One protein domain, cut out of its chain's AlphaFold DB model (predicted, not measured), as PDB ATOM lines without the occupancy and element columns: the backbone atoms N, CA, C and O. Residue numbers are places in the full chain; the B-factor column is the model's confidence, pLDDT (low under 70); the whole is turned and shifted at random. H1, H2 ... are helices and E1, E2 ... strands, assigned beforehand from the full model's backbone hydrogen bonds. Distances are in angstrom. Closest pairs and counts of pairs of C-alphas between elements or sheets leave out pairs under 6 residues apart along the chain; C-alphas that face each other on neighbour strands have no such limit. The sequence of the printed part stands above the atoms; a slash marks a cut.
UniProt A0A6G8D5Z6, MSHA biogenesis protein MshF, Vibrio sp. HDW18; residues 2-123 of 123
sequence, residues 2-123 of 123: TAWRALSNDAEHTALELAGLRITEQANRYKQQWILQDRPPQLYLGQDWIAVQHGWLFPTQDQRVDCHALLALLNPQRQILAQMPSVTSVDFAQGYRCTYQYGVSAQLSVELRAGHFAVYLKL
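Overview. This is residues 2 to 123 of the 123 residues of the protein "MSHA biogenesis protein MshF" of Vibrio sp. HDW18 (UniProt A0A6G8D5Z6). One long helix, H1, runs along one face of a twisted four-stranded sheet, with the short helix H2 across the strands on that same face and the other face bare. Residues 2 to 8 of H1 stick out; near its other end is the small hairpin of E1 and E2. The 122 printed residues, of mixed class, include two named helices and six named strands, ordered H1 E1 E2 H2 E3 E4 E5 E6; the antiparallel sheet runs E3, E4, E5, E6. It is compact, with a radius of gyration of the C-alphas of 15.2 A, and spans 54 by 26 by 25 A.

Arrangement. Start with H1, residues 2 to 36, on the sheet of E3, residues 86 to 92, E4, 95 to 102, E5, 106 to 113, and E6, 116 to 122. Its height over the sheet is 9.2 A; its closest C-alphas to E6 are Gly 20 and Val 119, 6.4 A. Next, E1, residues 42 to 45, and E2, 48 to 53, form a hairpin, with N 43 and O 50 at 2.9 A. H2, residues 67 to 74, touches residues 22 to 27 of H1 alone, about perpendicular at 80 degrees; the closest C-alphas, Ile 23 and Leu 74, are 5.0 A apart. E3 to E6 form a meander, each strand the antiparallel neighbour of the one before: look at N 90 and O 97, 2.9 A, N 98 and O 110, 2.8 A, and N 109 and O 120, 2.8 A. In H1 and H2 every O i to N i+4 pair is within hydrogen-bond range.

Along the chain. Find C-alpha 2 at (47.176, 12.790, -16.935); H1 runs 51.4 A to C-alpha 36. E4 covers 23.1 A, and E6 ends at C-alpha 122, (44.985, -9.326, -14.956).

Size, cuts and confidence. The printed part has no cut. The links E2 to H2 and H2 to E3 are long. Residues 2 and 4 to 7 are under pLDDT 70.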
ATOM      1  N   THR A   2      48.166  13.840 -17.255       67.88
ATOM      2  CA  THR A   2      47.176  12.790 -16.935       67.88
ATOM      3  C   THR A   2      46.600  12.082 -18.167       67.88
ATOM      4  O   THR A   2      46.490  10.863 -18.155       67.88
ATOM      5  N   ALA A   3      46.321  12.812 -19.254       74.31
ATOM      6  CA  ALA A   3      45.744  12.239 -20.476       74.31
ATOM      7  C   ALA A   3      46.647  11.182 -21.147       74.31
ATOM      8  O   ALA A   3      46.168  10.123 -21.530       74.31
ATOM      9  N   TRP A   4      47.963  11.421 -21.213       67.31
ATOM     10  CA  TRP A   4      48.923  10.462 -21.779       67.31
ATOM     11  C   TRP A   4      49.011   9.152 -20.989       67.31
ATOM     12  O   TRP A   4      49.153   8.092 -21.586       67.31
ATOM     13  N   ARG A   5      48.896   9.212 -19.655       66.75
ATOM     14  CA  ARG A   5      48.883   8.008 -18.807       66.75
ATOM     15  C   ARG A   5      47.596   7.208 -18.991       66.75
ATOM     16  O   ARG A   5      47.670   5.997 -19.121       66.75
ATOM     17  N   ALA A   6      46.447   7.884 -19.058       66.88
ATOM     18  CA  ALA A   6      45.167   7.229 -19.326       66.88
ATOM     19  C   ALA A   6      45.171   6.520 -20.693       66.88
ATOM     20  O   ALA A   6      44.908   5.327 -20.758       66.88
ATOM     21  N   LEU A   7      45.604   7.215 -21.752       64.38
ATOM     22  CA  LEU A   7      45.733   6.635 -23.095       64.38
ATOM     23  C   LEU A   7      46.688   5.432 -23.135       64.38
ATOM     24  O   LEU A   7      46.405   4.445 -23.809       64.38
ATOM     25  N   SER A   8      47.814   5.500 -22.417       76.94
ATOM     26  CA  SER A   8      48.765   4.386 -22.340       76.94
ATOM     27  C   SER A   8      48.164   3.159 -21.651       76.94
ATOM     28  O   SER A   8      48.398   2.042 -22.105       76.94
ATOM     29  N   ASN A   9      47.383   3.358 -20.586       81.00
ATOM     30  CA  ASN A   9      46.729   2.269 -19.863       81.00
ATOM     31  C   ASN A   9      45.628   1.616 -20.710       81.00
ATOM     32  O   ASN A   9      45.550   0.391 -20.765       81.00
ATOM     33  N   ASP A  10      44.824   2.411 -21.420       84.75
ATOM     34  CA  ASP A  10      43.775   1.895 -22.308       84.75
ATOM     35  C   ASP A  10      44.371   1.090 -23.473       84.75
ATOM     36  O   ASP A  10      43.840   0.044 -23.857       84.75
ATOM     37  N   ALA A  11      45.507   1.540 -24.015       87.38
ATOM     38  CA  ALA A  11      46.226   0.821 -25.061       87.38
ATOM     39  C   ALA A  11      46.813  -0.508 -24.555       87.38
ATOM     40  O   ALA A  11      46.704  -1.518 -25.251       87.38
ATOM     41  N   GLU A  12      47.407  -0.526 -23.356       88.88
ATOM     42  CA  GLU A  12      47.921  -1.753 -22.728       88.88
ATOM     43  C   GLU A  12      46.795  -2.752 -22.454       88.88
ATOM     44  O   GLU A  12      46.910  -3.922 -22.826       88.88
ATOM     45  N   HIS A  13      45.675  -2.280 -21.904       90.06
ATOM     46  CA  HIS A  13      44.496  -3.100 -21.657       90.06
ATOM     47  C   HIS A  13      43.953  -3.717 -22.950       90.06
ATOM     48  O   HIS A  13      43.850  -4.940 -23.058       90.06
ATOM     49  N   THR A  14      43.702  -2.889 -23.964       93.06
ATOM     50  CA  THR A  14      43.200  -3.350 -25.265       93.06
ATOM     51  C   THR A  14      44.150  -4.368 -25.902       93.06
ATOM     52  O   THR A  14      43.723  -5.383 -26.454       93.06
ATOM     53  N   ALA A  15      45.463  -4.125 -25.831       93.12
ATOM     54  CA  ALA A  15      46.455  -5.035 -26.391       93.12
ATOM     55  C   ALA A  15      46.480  -6.387 -25.657       93.12
ATOM     56  O   ALA A  15      46.621  -7.429 -26.305       93.12
ATOM     57  N   LEU A  16      46.302  -6.382 -24.332       94.56
ATOM     58  CA  LEU A  16      46.210  -7.595 -23.523       94.56
ATOM     59  C   LEU A  16      44.935  -8.396 -23.828       94.56
ATOM     60  O   LEU A  16      45.010  -9.612 -24.008       94.56
ATOM     61  N   GLU A  17      43.787  -7.727 -23.958       95.62
ATOM     62  CA  GLU A  17      42.523  -8.359 -24.358       95.62
ATOM     63  C   GLU A  17      42.629  -9.013 -25.737       95.62
ATOM     64  O   GLU A  17      42.286 -10.187 -25.905       95.62
ATOM     65  N   LEU A  18      43.180  -8.295 -26.721       95.56
ATOM     66  CA  LEU A  18      43.405  -8.831 -28.064       95.56
ATOM     67  C   LEU A  18      44.339 -10.046 -28.046       95.56
ATOM     68  O   LEU A  18      44.099 -11.014 -28.773       95.56
ATOM     69  N   ALA A  19      45.388 -10.029 -27.222       95.94
ATOM     70  CA  ALA A  19      46.262 -11.185 -27.052       95.94
ATOM     71  C   ALA A  19      45.511 -12.379 -26.439       95.94
ATOM     72  O   ALA A  19      45.645 -13.501 -26.933       95.94
ATOM     73  N   GLY A  20      44.670 -12.146 -25.426       97.19
ATOM     74  CA  GLY A  20      43.814 -13.169 -24.821       97.19
ATOM     75  C   GLY A  20      42.836 -13.804 -25.810       97.19
ATOM     76  O   GLY A  20      42.716 -15.033 -25.863       97.19
ATOM     77  N   LEU A  21      42.190 -12.987 -26.647       97.62
ATOM     78  CA  LEU A  21      41.297 -13.452 -27.712       97.62
ATOM     79  C   LEU A  21      42.044 -14.311 -28.740       97.62
ATOM     80  O   LEU A  21      41.594 -15.413 -29.050       97.62
ATOM     81  N   ARG A  22      43.213 -13.858 -29.211       97.00
ATOM     82  CA  ARG A  22      44.048 -14.611 -30.165       97.00
ATOM     83  C   ARG A  22      44.485 -15.965 -29.609       97.00
ATOM     84  O   ARG A  22      44.371 -16.970 -30.304       97.00
ATOM     85  N   ILE A  23      44.940 -16.000 -28.355       98.25
ATOM     86  CA  ILE A  23      45.340 -17.241 -27.675       98.25
ATOM     87  C   ILE A  23      44.155 -18.201 -27.574       98.25
ATOM     88  O   ILE A  23      44.295 -19.387 -27.871       98.25
ATOM     89  N   THR A  24      42.983 -17.690 -27.193       98.44
ATOM     90  CA  THR A  24      41.759 -18.492 -27.078       98.44
ATOM     91  C   THR A  24      41.342 -19.065 -28.432       98.44
ATOM     92  O   THR A  24      41.039 -20.253 -28.543       98.44
ATOM     93  N   GLU A  25      41.353 -18.244 -29.482       98.31
ATOM     94  CA  GLU A  25      41.025 -18.675 -30.841       98.31
ATOM     95  C   GLU A  25      41.996 -19.753 -31.333       98.31
ATOM     96  O   GLU A  25      41.568 -20.804 -31.814       98.31
ATOM     97  N   GLN A  26      43.301 -19.534 -31.161       97.94
ATOM     98  CA  GLN A  26      44.318 -20.476 -31.612       97.94
ATOM     99  C   GLN A  26      44.255 -21.804 -30.842       97.94
ATOM    100  O   GLN A  26      44.333 -22.868 -31.457       97.94
ATOM    101  N   ALA A  27      44.024 -21.769 -29.524       98.12
ATOM    102  CA  ALA A  27      43.805 -22.973 -28.721       98.12
ATOM    103  C   ALA A  27      42.593 -23.778 -29.220       98.12
ATOM    104  O   ALA A  27      42.663 -25.002 -29.359       98.12
ATOM    105  N   ASN A  28      41.494 -23.092 -29.547       98.38
ATOM    106  CA  ASN A  28      40.297 -23.731 -30.084       98.38
ATOM    107  C   ASN A  28      40.530 -24.344 -31.470       98.38
ATOM    108  O   ASN A  28      40.041 -25.444 -31.723       98.38
ATOM    109  N   ARG A  29      41.312 -23.699 -32.343       98.06
ATOM    110  CA  ARG A  29      41.692 -24.268 -33.649       98.06
ATOM    111  C   ARG A  29      42.462 -25.578 -33.492       98.06
ATOM    112  O   ARG A  29      42.126 -26.559 -34.153       98.06
ATOM    113  N   TYR A  30      43.430 -25.639 -32.577       98.00
ATOM    114  CA  TYR A  30      44.148 -26.889 -32.303       98.00
ATOM    115  C   TYR A  30      43.229 -27.974 -31.740       98.00
ATOM    116  O   TYR A  30      43.303 -29.123 -32.172       98.00
ATOM    117  N   LYS A  31      42.304 -27.621 -30.841       98.19
ATOM    118  CA  LYS A  31      41.309 -28.574 -30.336       98.19
ATOM    119  C   LYS A  31      40.404 -29.112 -31.445       98.19
ATOM    120  O   LYS A  31      40.121 -30.307 -31.478       98.19
ATOM    121  N   GLN A  32      39.962 -28.258 -32.367       98.38
ATOM    122  CA  GLN A  32      39.177 -28.675 -33.533       98.38
ATOM    123  C   GLN A  32      39.977 -29.620 -34.431       98.38
ATOM    124  O   GLN A  32      39.470 -30.678 -34.795       98.38
ATOM    125  N   GLN A  33      41.236 -29.290 -34.730       97.69
ATOM    126  CA  GLN A  33      42.127 -30.166 -35.490       97.69
ATOM    127  C   GLN A  33      42.292 -31.534 -34.811       97.69
ATOM    128  O   GLN A  33      42.173 -32.559 -35.473       97.69
ATOM    129  N   TRP A  34      42.503 -31.562 -33.493       97.88
ATOM    130  CA  TRP A  34      42.580 -32.798 -32.711       97.88
ATOM    131  C   TRP A  34      41.313 -33.650 -32.826       97.88
ATOM    132  O   TRP A  34      41.408 -34.854 -33.044       97.88
ATOM    133  N   ILE A  35      40.129 -33.037 -32.737       98.19
ATOM    134  CA  ILE A  35      38.851 -33.746 -32.913       98.19
ATOM    135  C   ILE A  35      38.742 -34.332 -34.324       98.19
ATOM    136  O   ILE A  35      38.343 -35.483 -34.472       98.19
ATOM    137  N   LEU A  36      39.100 -33.555 -35.350       98.12
ATOM    138  CA  LEU A  36      39.005 -33.963 -36.756       98.12
ATOM    139  C   LEU A  36      39.993 -35.076 -37.132       98.12
ATOM    140  O   LEU A  36      39.737 -35.814 -38.078       98.12
ATOM    141  N   GLN A  37      41.100 -35.207 -36.402       97.56
ATOM    142  CA  GLN A  37      42.115 -36.247 -36.607       97.56
ATOM    143  C   GLN A  37      41.883 -37.500 -35.748       97.56
ATOM    144  O   GLN A  37      42.806 -38.280 -35.545       97.56
ATOM    145  N   ASP A  38      40.665 -37.689 -35.236       97.50
ATOM    146  CA  ASP A  38      40.289 -38.811 -34.367       97.50
ATOM    147  C   ASP A  38      41.066 -38.860 -33.040       97.50
ATOM    148  O   ASP A  38      41.419 -39.910 -32.508       97.50
ATOM    149  N   ARG A  39      41.297 -37.674 -32.464       97.75
ATOM    150  CA  ARG A  39      41.776 -37.486 -31.087       97.75
ATOM    151  C   ARG A  39      43.126 -38.161 -30.791       97.75
ATOM    152  O   ARG A  39      43.248 -38.852 -29.774       97.75
ATOM    153  N   PRO A  40      44.166 -37.934 -31.613       97.69
ATOM    154  CA  PRO A  40      45.462 -38.565 -31.415       97.69
ATOM    155  C   PRO A  40      46.119 -38.102 -30.100       97.69
ATOM    156  O   PRO A  40      45.831 -37.006 -29.610       97.69
ATOM    157  N   PRO A  41      47.049 -38.883 -29.522       96.44
ATOM    158  CA  PRO A  41      47.784 -38.466 -28.324       96.44
ATOM    159  C   PRO A  41      48.710 -37.262 -28.575       96.44
ATOM    160  O   PRO A  41      49.146 -36.602 -27.630       96.44
ATOM    161  N   GLN A  42      49.024 -36.976 -29.842       96.94
ATOM    162  CA  GLN A  42      49.876 -35.872 -30.270       96.94
ATOM    163  C   GLN A  42      49.337 -35.249 -31.561       96.94
ATOM    164  O   GLN A  42      48.748 -35.942 -32.388       96.94
ATOM    165  N   LEU A  43      49.573 -33.953 -31.752       97.19
ATOM    166  CA  LEU A  43      49.329 -33.243 -33.007       97.19
ATOM    167  C   LEU A  43      50.652 -32.862 -33.663       97.19
ATOM    168  O   LEU A  43      51.538 -32.335 -32.993       97.19
ATOM    169  N   TYR A  44      50.760 -33.059 -34.976       95.38
ATOM    170  CA  TYR A  44      51.868 -32.510 -35.754       95.38
ATOM    171  C   TYR A  44      51.587 -31.043 -36.080       95.38
ATOM    172  O   TYR A  44      50.655 -30.739 -36.833       95.38
ATOM    173  N   LEU A  45      52.364 -30.132 -35.492       92.00
ATOM    174  CA  LEU A  45      52.195 -28.688 -35.638       92.00
ATOM    175  C   LEU A  45      53.479 -28.071 -36.195       92.00
ATOM    176  O   LEU A  45      54.469 -27.890 -35.487       92.00
ATOM    177  N   GLY A  46      53.454 -27.734 -37.486       83.38
ATOM    178  CA  GLY A  46      54.607 -27.179 -38.190       83.38
ATOM    179  C   GLY A  46      55.690 -28.232 -38.407       83.38
ATOM    180  O   GLY A  46      55.703 -28.871 -39.453       83.38
ATOM    181  N   GLN A  47      56.591 -28.382 -37.437       84.94
ATOM    182  CA  GLN A  47      57.746 -29.287 -37.522       84.94
ATOM    183  C   GLN A  47      57.837 -30.288 -36.366       84.94
ATOM    184  O   GLN A  47      58.598 -31.246 -36.478       84.94
ATOM    185  N   ASP A  48      57.019 -30.130 -35.323       91.56
ATOM    186  CA  ASP A  48      57.113 -30.925 -34.100       91.56
ATOM    187  C   ASP A  48      55.805 -31.652 -33.776       91.56
ATOM    188  O   ASP A  48      54.701 -31.194 -34.091       91.56
ATOM    189  N   TRP A  49      55.938 -32.797 -33.105       95.06
ATOM    190  CA  TRP A  49      54.822 -33.518 -32.501       95.06
ATOM    191  C   TRP A  49      54.580 -32.997 -31.088       95.06
ATOM    192  O   TRP A  49      55.402 -33.182 -30.193       95.06
ATOM    193  N   ILE A  50      53.434 -32.357 -30.882       96.50
ATOM    194  CA  ILE A  50      53.055 -31.757 -29.605       96.50
ATOM    195  C   ILE A  50      52.053 -32.666 -28.905       96.50
ATOM    196  O   ILE A  50      51.021 -33.014 -29.479       96.50
ATOM    197  N   ALA A  51      52.336 -33.040 -27.657       95.31
ATOM    198  CA  ALA A  51      51.411 -33.837 -26.863       95.31
ATOM    199  C   ALA A  51      50.099 -33.088 -26.594       95.31
ATOM    200  O   ALA A  51      50.067 -31.862 -26.458       95.31
ATOM    201  N   VAL A  52      49.007 -33.848 -26.523       95.44
ATOM    202  CA  VAL A  52      47.661 -33.326 -26.290       95.44
ATOM    203  C   VAL A  52      47.044 -34.012 -25.079       95.44
ATOM    204  O   VAL A  52      47.019 -35.237 -24.984       95.44
ATOM    205  N   GLN A  53      46.486 -33.219 -24.167       93.38
ATOM    206  CA  GLN A  53      45.780 -33.699 -22.988       93.38
ATOM    207  C   GLN A  53      44.354 -33.140 -22.983       93.38
ATOM    208  O   GLN A  53      44.150 -31.927 -22.980       93.38
ATOM    209  N   HIS A  54      43.344 -34.016 -22.999       93.81
ATOM    210  CA  HIS A  54      41.921 -33.629 -23.064       93.81
ATOM    211  C   HIS A  54      41.567 -32.701 -24.251       93.81
ATOM    212  O   HIS A  54      40.655 -31.876 -24.164       93.81
ATOM    213  N   GLY A  55      42.293 -32.829 -25.365       95.81
ATOM    214  CA  GLY A  55      42.125 -31.992 -26.556       95.81
ATOM    215  C   GLY A  55      42.839 -30.641 -26.514       95.81
ATOM    216  O   GLY A  55      42.643 -29.838 -27.421       95.81
ATOM    217  N   TRP A  56      43.663 -30.391 -25.496       97.38
ATOM    218  CA  TRP A  56      44.445 -29.167 -25.346       97.38
ATOM    219  C   TRP A  56      45.938 -29.456 -25.427       97.38
ATOM    220  O   TRP A  56      46.397 -30.505 -24.975       97.38
ATOM    221  N   LEU A  57      46.701 -28.525 -26.000       96.44
ATOM    222  CA  LEU A  57      48.145 -28.685 -26.125       96.44
ATOM    223  C   LEU A  57      48.808 -28.781 -24.750       96.44
ATOM    224  O   LEU A  57      48.515 -28.002 -23.839       96.44
ATOM    225  N   PHE A  58      49.732 -29.726 -24.643       95.56
ATOM    226  CA  PHE A  58      50.541 -29.995 -23.467       95.56
ATOM    227  C   PHE A  58      51.999 -30.181 -23.925       95.56
ATOM    228  O   PHE A  58      52.517 -31.295 -23.887       95.56
ATOM    229  N   PRO A  59      52.658 -29.133 -24.461       94.50
ATOM    230  CA  PRO A  59      54.070 -29.225 -24.816       94.50
ATOM    231  C   PRO A  59      54.876 -29.504 -23.549       94.50
ATOM    232  O   PRO A  59      54.659 -28.842 -22.532       94.50
ATOM    233  N   THR A  60      55.771 -30.488 -23.595       90.44
ATOM    234  CA  THR A  60      56.532 -30.921 -22.423       90.44
ATOM    235  C   THR A  60      58.029 -30.766 -22.598       90.44
ATOM    236  O   THR A  60      58.589 -31.111 -23.634       90.44
ATOM    237  N   GLN A  61      58.677 -30.322 -21.526       88.31
ATOM    238  CA  GLN A  61      60.120 -30.359 -21.342       88.31
ATOM    239  C   GLN A  61      60.393 -30.963 -19.961       88.31
ATOM    240  O   GLN A  61      59.800 -30.542 -18.971       88.31
ATOM    241  N   ASP A  62      61.231 -32.001 -19.895       85.19
ATOM    242  CA  ASP A  62      61.565 -32.706 -18.646       85.19
ATOM    243  C   ASP A  62      60.330 -33.126 -17.817       85.19
ATOM    244  O   ASP A  62      60.284 -32.978 -16.598       85.19
ATOM    245  N   GLN A  63      59.307 -33.659 -18.502       81.38
ATOM    246  CA  GLN A  63      58.020 -34.109 -17.934       81.38
ATOM    247  C   GLN A  63      57.124 -33.002 -17.344       81.38
ATOM    248  O   GLN A  63      56.084 -33.311 -16.761       81.38
ATOM    249  N   ARG A  64      57.479 -31.729 -17.522       88.06
ATOM    250  CA  ARG A  64      56.681 -30.562 -17.117       88.06
ATOM    251  C   ARG A  64      56.208 -29.788 -18.329       88.06
ATOM    252  O   ARG A  64      56.746 -29.977 -19.416       88.06
ATOM    253  N   VAL A  65      55.217 -28.913 -18.156       94.50
ATOM    254  CA  VAL A  65      54.802 -28.039 -19.259       94.50
ATOM    255  C   VAL A  65      55.949 -27.110 -19.679       94.50
ATOM    256  O   VAL A  65      56.590 -26.470 -18.845       94.50
ATOM    257  N   ASP A  66      56.175 -26.984 -20.984       95.94
ATOM    258  CA  ASP A  66      56.996 -25.911 -21.542       95.94
ATOM    259  C   ASP A  66      56.099 -24.706 -21.866       95.94
ATOM    260  O   ASP A  66      55.457 -24.617 -22.918       95.94
ATOM    261  N   CYS A  67      56.045 -23.756 -20.932       97.00
ATOM    262  CA  CYS A  67      55.238 -22.548 -21.086       97.00
ATOM    263  C   CYS A  67      55.755 -21.595 -22.172       97.00
ATOM    264  O   CYS A  67      54.962 -20.797 -22.687       97.00
ATOM    265  N   HIS A  68      57.041 -21.662 -22.537       96.31
ATOM    266  CA  HIS A  68      57.590 -20.875 -23.639       96.31
ATOM    267  C   HIS A  68      57.144 -21.452 -24.984       96.31
ATOM    268  O   HIS A  68      56.658 -20.697 -25.833       96.31
ATOM    269  N   ALA A  69      57.233 -22.773 -25.155       95.94
ATOM    270  CA  ALA A  69      56.714 -23.460 -26.334       95.94
ATOM    271  C   ALA A  69      55.199 -23.266 -26.467       95.94
ATOM    272  O   ALA A  69      54.712 -22.923 -27.545       95.94
ATOM    273  N   LEU A  70      54.452 -23.387 -25.364       97.19
ATOM    274  CA  LEU A  70      53.010 -23.148 -25.369       97.19
ATOM    275  C   LEU A  70      52.670 -21.729 -25.846       97.19
ATOM    276  O   LEU A  70      51.794 -21.563 -26.695       97.19
ATOM    277  N   LEU A  71      53.386 -20.708 -25.357       97.56
ATOM    278  CA  LEU A  71      53.171 -19.332 -25.807       97.56
ATOM    279  C   LEU A  71      53.492 -19.177 -27.294       97.56
ATOM    280  O   LEU A  71      52.733 -18.531 -28.007       97.56
ATOM    281  N   ALA A  72      54.586 -19.771 -27.774       96.06
ATOM    282  CA  ALA A  72      54.960 -19.706 -29.184       96.06
ATOM    283  C   ALA A  72      53.911 -20.359 -30.102       96.06
ATOM    284  O   ALA A  72      53.676 -19.866 -31.204       96.06
ATOM    285  N   LEU A  73      53.250 -21.424 -29.635       96.44
ATOM    286  CA  LEU A  73      52.183 -22.113 -30.363       96.44
ATOM    287  C   LEU A  73      50.863 -21.328 -30.362       96.44
ATOM    288  O   LEU A  73      50.159 -21.332 -31.374       96.44
ATOM    289  N   LEU A  74      50.507 -20.684 -29.245       96.94
ATOM    290  CA  LEU A  74      49.221 -19.989 -29.072       96.94
ATOM    291  C   LEU A  74      49.256 -18.506 -29.476       96.94
ATOM    292  O   LEU A  74      48.243 -17.961 -29.905       96.94
ATOM    293  N   ASN A  75      50.407 -17.851 -29.351       95.44
ATOM    294  CA  ASN A  75      50.637 -16.465 -29.748       95.44
ATOM    295  C   ASN A  75      52.045 -16.314 -30.358       95.44
ATOM    296  O   ASN A  75      52.978 -15.908 -29.662       95.44
ATOM    297  N   PRO A  76      52.220 -16.587 -31.664       92.50
ATOM    298  CA  PRO A  76      53.538 -16.612 -32.306       92.50
ATOM    299  C   PRO A  76      54.339 -15.308 -32.196       92.50
ATOM    300  O   PRO A  76      55.568 -15.339 -32.177       92.50
ATOM    301  N   GLN A  77      53.659 -14.158 -32.087       91.38
ATOM    302  CA  GLN A  77      54.325 -12.869 -31.876       91.38
ATOM    303  C   GLN A  77      55.009 -12.792 -30.506       91.38
ATOM    304  O   GLN A  77      55.978 -12.053 -30.368       91.38
ATOM    305  N   ARG A  78      54.524 -13.551 -29.508       93.44
ATOM    306  CA  ARG A  78      54.963 -13.618 -28.096       93.44
ATOM    307  C   ARG A  78      54.975 -12.296 -27.332       93.44
ATOM    308  O   ARG A  78      55.094 -12.315 -26.117       93.44
ATOM    309  N   GLN A  79      54.872 -11.176 -28.031       92.94
ATOM    310  CA  GLN A  79      54.978  -9.833 -27.506       92.94
ATOM    311  C   GLN A  79      53.612  -9.169 -27.444       92.94
ATOM    312  O   GLN A  79      52.743  -9.410 -28.283       92.94
ATOM    313  N   ILE A  80      53.478  -8.261 -26.486       91.19
ATOM    314  CA  ILE A  80      52.379  -7.304 -26.399       91.19
ATOM    315  C   ILE A  80      53.026  -5.927 -26.306       91.19
ATOM    316  O   ILE A  80      53.892  -5.712 -25.463       91.19
ATOM    317  N   LEU A  81      52.674  -5.017 -27.220       89.56
ATOM    318  CA  LEU A  81      53.268  -3.672 -27.309       89.56
ATOM    319  C   LEU A  81      54.812  -3.681 -27.286       89.56
ATOM    320  O   LEU A  81      55.437  -2.916 -26.558       89.56
ATOM    321  N   ALA A  82      55.421  -4.576 -28.073       89.25
ATOM    322  CA  ALA A  82      56.872  -4.802 -28.150       89.25
ATOM    323  C   ALA A  82      57.548  -5.267 -26.839       89.25
ATOM    324  O   ALA A  82      58.775  -5.323 -26.762       89.25
ATOM    325  N   GLN A  83      56.772  -5.654 -25.823       91.31
ATOM    326  CA  GLN A  83      57.280  -6.223 -24.576       91.31
ATOM    327  C   GLN A  83      57.238  -7.750 -24.636       91.31
ATOM    328  O   GLN A  83      56.215  -8.335 -24.991       91.31
ATOM    329  N   MET A  84      58.344  -8.397 -24.267       95.25
ATOM    330  CA  MET A  84      58.386  -9.842 -24.021       95.25
ATOM    331  C   MET A  84      57.955 -10.128 -22.579       95.25
ATOM    332  O   MET A  84      58.315  -9.353 -21.687       95.25
ATOM    333  N   PRO A  85      57.235 -11.229 -22.320       97.00
ATOM    334  CA  PRO A  85      56.820 -11.550 -20.971       97.00
ATOM    335  C   PRO A  85      57.946 -12.235 -20.199       97.00
ATOM    336  O   PRO A  85      58.719 -13.013 -20.766       97.00
ATOM    337  N   SER A  86      57.978 -12.039 -18.883       97.06
ATOM    338  CA  SER A  86      58.562 -13.059 -18.013       97.06
ATOM    339  C   SER A  86      57.577 -14.224 -17.882       97.06
ATOM    340  O   SER A  86      56.356 -14.033 -17.912       97.06
ATOM    341  N   VAL A  87      58.104 -15.447 -17.812       97.06
ATOM    342  CA  VAL A  87      57.302 -16.673 -17.879       97.06
ATOM    343  C   VAL A  87      57.481 -17.466 -16.598       97.06
ATOM    344  O   VAL A  87      58.601 -17.714 -16.159       97.06
ATOM    345  N   THR A  88      56.364 -17.876 -16.008       96.38
ATOM    346  CA  THR A  88      56.340 -18.781 -14.857       96.38
ATOM    347  C   THR A  88      55.357 -19.916 -15.109       96.38
ATOM    348  O   THR A  88      54.366 -19.747 -15.827       96.38
ATOM    349  N   SER A  89      55.640 -21.079 -14.526       95.12
ATOM    350  CA  SER A  89      54.827 -22.283 -14.662       95.12
ATOM    351  C   SER A  89      54.435 -22.841 -13.298       95.12
ATOM    352  O   SER A  89      55.170 -22.739 -12.316       95.12
ATOM    353  N   VAL A  90      53.248 -23.435 -13.250       94.31
ATOM    354  CA  VAL A  90      52.773 -24.265 -12.145       94.31
ATOM    355  C   VAL A  90      52.182 -25.525 -12.757       94.31
ATOM    356  O   VAL A  90      51.224 -25.442 -13.524       94.31
ATOM    357  N   ASP A  91      52.726 -26.687 -12.413       91.06
ATOM    358  CA  ASP A  91      52.150 -27.967 -12.819       91.06
ATOM    359  C   ASP A  91      51.025 -28.373 -11.859       91.06
ATOM    360  O   ASP A  91      51.110 -28.203 -10.639       91.06
ATOM    361  N   PHE A  92      49.958 -28.943 -12.410       90.00
ATOM    362  CA  PHE A  92      48.908 -29.604 -11.646       90.00
ATOM    363  C   PHE A  92      48.953 -31.110 -11.908       90.00
ATOM    364  O   PHE A  92      49.474 -31.560 -12.923       90.00
ATOM    365  N   ALA A  93      48.316 -31.903 -11.041       87.06
ATOM    366  CA  ALA A  93      48.183 -33.345 -11.273       87.06
ATOM    367  C   ALA A  93      47.517 -33.676 -12.628       87.06
ATOM    368  O   ALA A  93      47.793 -34.715 -13.219       87.06
ATOM    369  N   GLN A  94      46.636 -32.796 -13.120       87.69
ATOM    370  CA  GLN A  94      45.975 -32.917 -14.421       87.69
ATOM    371  C   GLN A  94      45.936 -31.569 -15.146       87.69
ATOM    372  O   GLN A  94      44.868 -30.968 -15.313       87.69
ATOM    373  N   GLY A  95      47.111 -31.089 -15.539       93.62
ATOM    374  CA  GLY A  95      47.260 -29.907 -16.375       93.62
ATOM    375  C   GLY A  95      48.336 -28.962 -15.858       93.62
ATOM    376  O   GLY A  95      49.280 -29.385 -15.197       93.62
ATOM    377  N   TYR A  96      48.193 -27.679 -16.161       96.62
ATOM    378  CA  TYR A  96      49.182 -26.655 -15.857       96.62
ATOM    379  C   TYR A  96      48.548 -25.271 -15.739       96.62
ATOM    380  O   TYR A  96      47.436 -25.030 -16.210       96.62
ATOM    381  N   ARG A  97      49.315 -24.325 -15.202       97.75
ATOM    382  CA  ARG A  97      49.122 -22.890 -15.391       97.75
ATOM    383  C   ARG A  97      50.426 -22.259 -15.861       97.75
ATOM    384  O   ARG A  97      51.426 -22.294 -15.150       97.75
ATOM    385  N   CYS A  98      50.383 -21.626 -17.024       98.19
ATOM    386  CA  CYS A  98      51.440 -20.759 -17.528       98.19
ATOM    387  C   CYS A  98      51.040 -19.308 -17.295       98.19
ATOM    388  O   CYS A  98      49.933 -18.914 -17.659       98.19
ATOM    389  N   THR A  99      51.916 -18.514 -16.688       98.12
ATOM    390  CA  THR A  99      51.682 -17.085 -16.451       98.12
ATOM    391  C   THR A  99      52.737 -16.259 -17.170       98.12
ATOM    392  O   THR A  99      53.935 -16.492 -17.006       98.12
ATOM    393  N   TYR A 100      52.261 -15.296 -17.953       97.62
ATOM    394  CA  TYR A 100      53.027 -14.404 -18.810       97.62
ATOM    395  C   TYR A 100      52.848 -12.970 -18.313       97.62
ATOM    396  O   TYR A 100      51.770 -12.391 -18.453       97.62
ATOM    397  N   GLN A 101      53.894 -12.412 -17.712       96.69
ATOM    398  CA  GLN A 101      53.885 -11.062 -17.155       96.69
ATOM    399  C   GLN A 101      54.561 -10.096 -18.130       96.69
ATOM    400  O   GLN A 101      55.770 -10.181 -18.346       96.69
ATOM    401  N   TYR A 102      53.783  -9.178 -18.698       93.62
ATOM    402  CA  TYR A 102      54.223  -8.115 -19.597       93.62
ATOM    403  C   TYR A 102      54.333  -6.810 -18.804       93.62
ATOM    404  O   TYR A 102      53.344  -6.293 -18.291       93.62
ATOM    405  N   GLY A 103      55.549  -6.285 -18.661       88.06
ATOM    406  CA  GLY A 103      55.770  -5.103 -17.828       88.06
ATOM    407  C   GLY A 103      55.354  -5.342 -16.370       88.06
ATOM    408  O   GLY A 103      55.573  -6.422 -15.818       88.06
ATOM    409  N   VAL A 104      54.768  -4.328 -15.730       83.25
ATOM    410  CA  VAL A 104      54.461  -4.348 -14.285       83.25
ATOM    411  C   VAL A 104      53.010  -4.745 -13.990       83.25
ATOM    412  O   VAL A 104      52.756  -5.430 -13.003       83.25
ATOM    413  N   SER A 105      52.069  -4.329 -14.834       83.50
ATOM    414  CA  SER A 105      50.615  -4.447 -14.625       83.50
ATOM    415  C   SER A 105      49.989  -5.584 -15.426       83.50
ATOM    416  O   SER A 105      49.188  -6.350 -14.896       83.50
ATOM    417  N   ALA A 106      50.386  -5.742 -16.690       91.62
ATOM    418  CA  ALA A 106      49.714  -6.646 -17.610       91.62
ATOM    419  C   ALA A 106      50.159  -8.102 -17.429       91.62
ATOM    420  O   ALA A 106      51.314  -8.469 -17.640       91.62
ATOM    421  N   GLN A 107      49.210  -8.969 -17.100       95.81
ATOM    422  CA  GLN A 107      49.446 -10.394 -16.925       95.81
ATOM    423  C   GLN A 107      48.405 -11.205 -17.695       95.81
ATOM    424  O   GLN A 107      47.201 -10.968 -17.604       95.81
ATOM    425  N   LEU A 108      48.876 -12.222 -18.409       97.00
ATOM    426  CA  LEU A 108      48.044 -13.218 -19.069       97.00
ATOM    427  C   LEU A 108      48.388 -14.593 -18.513       97.00
ATOM    428  O   LEU A 108      49.554 -14.979 -18.493       97.00
ATOM    429  N   SER A 109      47.387 -15.358 -18.097       98.06
ATOM    430  CA  SER A 109      47.575 -16.740 -17.658       98.06
ATOM    431  C   SER A 109      46.778 -17.695 -18.535       98.06
ATOM    432  O   SER A 109      45.593 -17.481 -18.766       98.06
ATOM    433  N   VAL A 110      47.422 -18.767 -18.989       98.38
ATOM    434  CA  VAL A 110      46.779 -19.901 -19.661       98.38
ATOM    435  C   VAL A 110      46.754 -21.068 -18.690       98.38
ATOM    436  O   VAL A 110      47.794 -21.470 -18.172       98.38
ATOM    437  N   GLU A 111      45.571 -21.607 -18.436       98.19
ATOM    438  CA  GLU A 111      45.379 -22.743 -17.546       98.19
ATOM    439  C   GLU A 111      44.703 -23.896 -18.273       98.19
ATOM    440  O   GLU A 111      43.673 -23.712 -18.917       98.19
ATOM    441  N   LEU A 112      45.249 -25.092 -18.074       97.38
ATOM    442  CA  LEU A 112      44.551 -26.352 -18.249       97.38
ATOM    443  C   LEU A 112      44.396 -26.996 -16.874       97.38
ATOM    444  O   LEU A 112      45.388 -27.290 -16.212       97.38
ATOM    445  N   ARG A 113      43.166 -27.262 -16.442       95.75
ATOM    446  CA  ARG A 113      42.915 -27.941 -15.170       95.75
ATOM    447  C   ARG A 113      41.739 -28.891 -15.296       95.75
ATOM    448  O   ARG A 113      40.632 -28.460 -15.600       95.75
ATOM    449  N   ALA A 114      41.988 -30.184 -15.077       92.44
ATOM    450  CA  ALA A 114      40.965 -31.232 -15.164       92.44
ATOM    451  C   ALA A 114      40.155 -31.172 -16.483       92.44
ATOM    452  O   ALA A 114      38.931 -31.268 -16.493       92.44
ATOM    453  N   GLY A 115      40.847 -30.938 -17.606       93.75
ATOM    454  CA  GLY A 115      40.247 -30.840 -18.944       93.75
ATOM    455  C   GLY A 115      39.614 -29.486 -19.296       93.75
ATOM    456  O   GLY A 115      39.274 -29.260 -20.462       93.75
ATOM    457  N   HIS A 116      39.499 -28.565 -18.337       95.88
ATOM    458  CA  HIS A 116      39.035 -27.203 -18.578       95.88
ATOM    459  C   HIS A 116      40.204 -26.299 -18.976       95.88
ATOM    460  O   HIS A 116      41.169 -26.175 -18.221       95.88
ATOM    461  N   PHE A 117      40.107 -25.669 -20.148       97.62
ATOM    462  CA  PHE A 117      41.087 -24.699 -20.633       97.62
ATOM    463  C   PHE A 117      40.527 -23.288 -20.503       97.62
ATOM    464  O   PHE A 117      39.402 -23.030 -20.932       97.62
ATOM    465  N   ALA A 118      41.308 -22.381 -19.928       97.88
ATOM    466  CA  ALA A 118      40.913 -20.997 -19.734       97.88
ATOM    467  C   ALA A 118      42.091 -20.042 -19.919       97.88
ATOM    468  O   ALA A 118      43.242 -20.369 -19.623       97.88
ATOM    469  N   VAL A 119      41.763 -18.832 -20.367       98.12
ATOM    470  CA  VAL A 119      42.681 -17.696 -20.416       98.12
ATOM    471  C   VAL A 119      42.186 -16.655 -19.422       98.12
ATOM    472  O   VAL A 119      41.024 -16.255 -19.466       98.12
ATOM    473  N   TYR A 120      43.064 -16.226 -18.522       97.88
ATOM    474  CA  TYR A 120      42.787 -15.201 -17.524       97.88
ATOM    475  C   TYR A 120      43.653 -13.980 -17.793       97.88
ATOM    476  O   TYR A 120      44.850 -14.114 -18.048       97.88
ATOM    477  N   LEU A 121      43.052 -12.798 -17.699       96.19
ATOM    478  CA  LEU A 121      43.746 -11.523 -17.819       96.19
ATOM    479  C   LEU A 121      43.748 -10.837 -16.456       96.19
ATOM    480  O   LEU A 121      42.751 -10.878 -15.732       96.19
ATOM    481  N   LYS A 122      44.867 -10.215 -16.107       92.12
ATOM    482  CA  LYS A 122      44.985  -9.326 -14.956       92.12
ATOM    483  C   LYS A 122      45.708  -8.061 -15.404       92.12
ATOM    484  O   LYS A 122      46.669  -8.134 -16.166       92.12
ATOM    485  N   LEU A 123      45.189  -6.934 -14.939       78.56
ATOM    486  CA  LEU A 123      45.639  -5.576 -15.227       78.56
ATOM    487  C   LEU A 123      46.039  -4.900 -13.916       78.56
ATOM    488  O   LEU A 123      45.454  -5.282 -12.870       78.56
TER     489      LEU A 123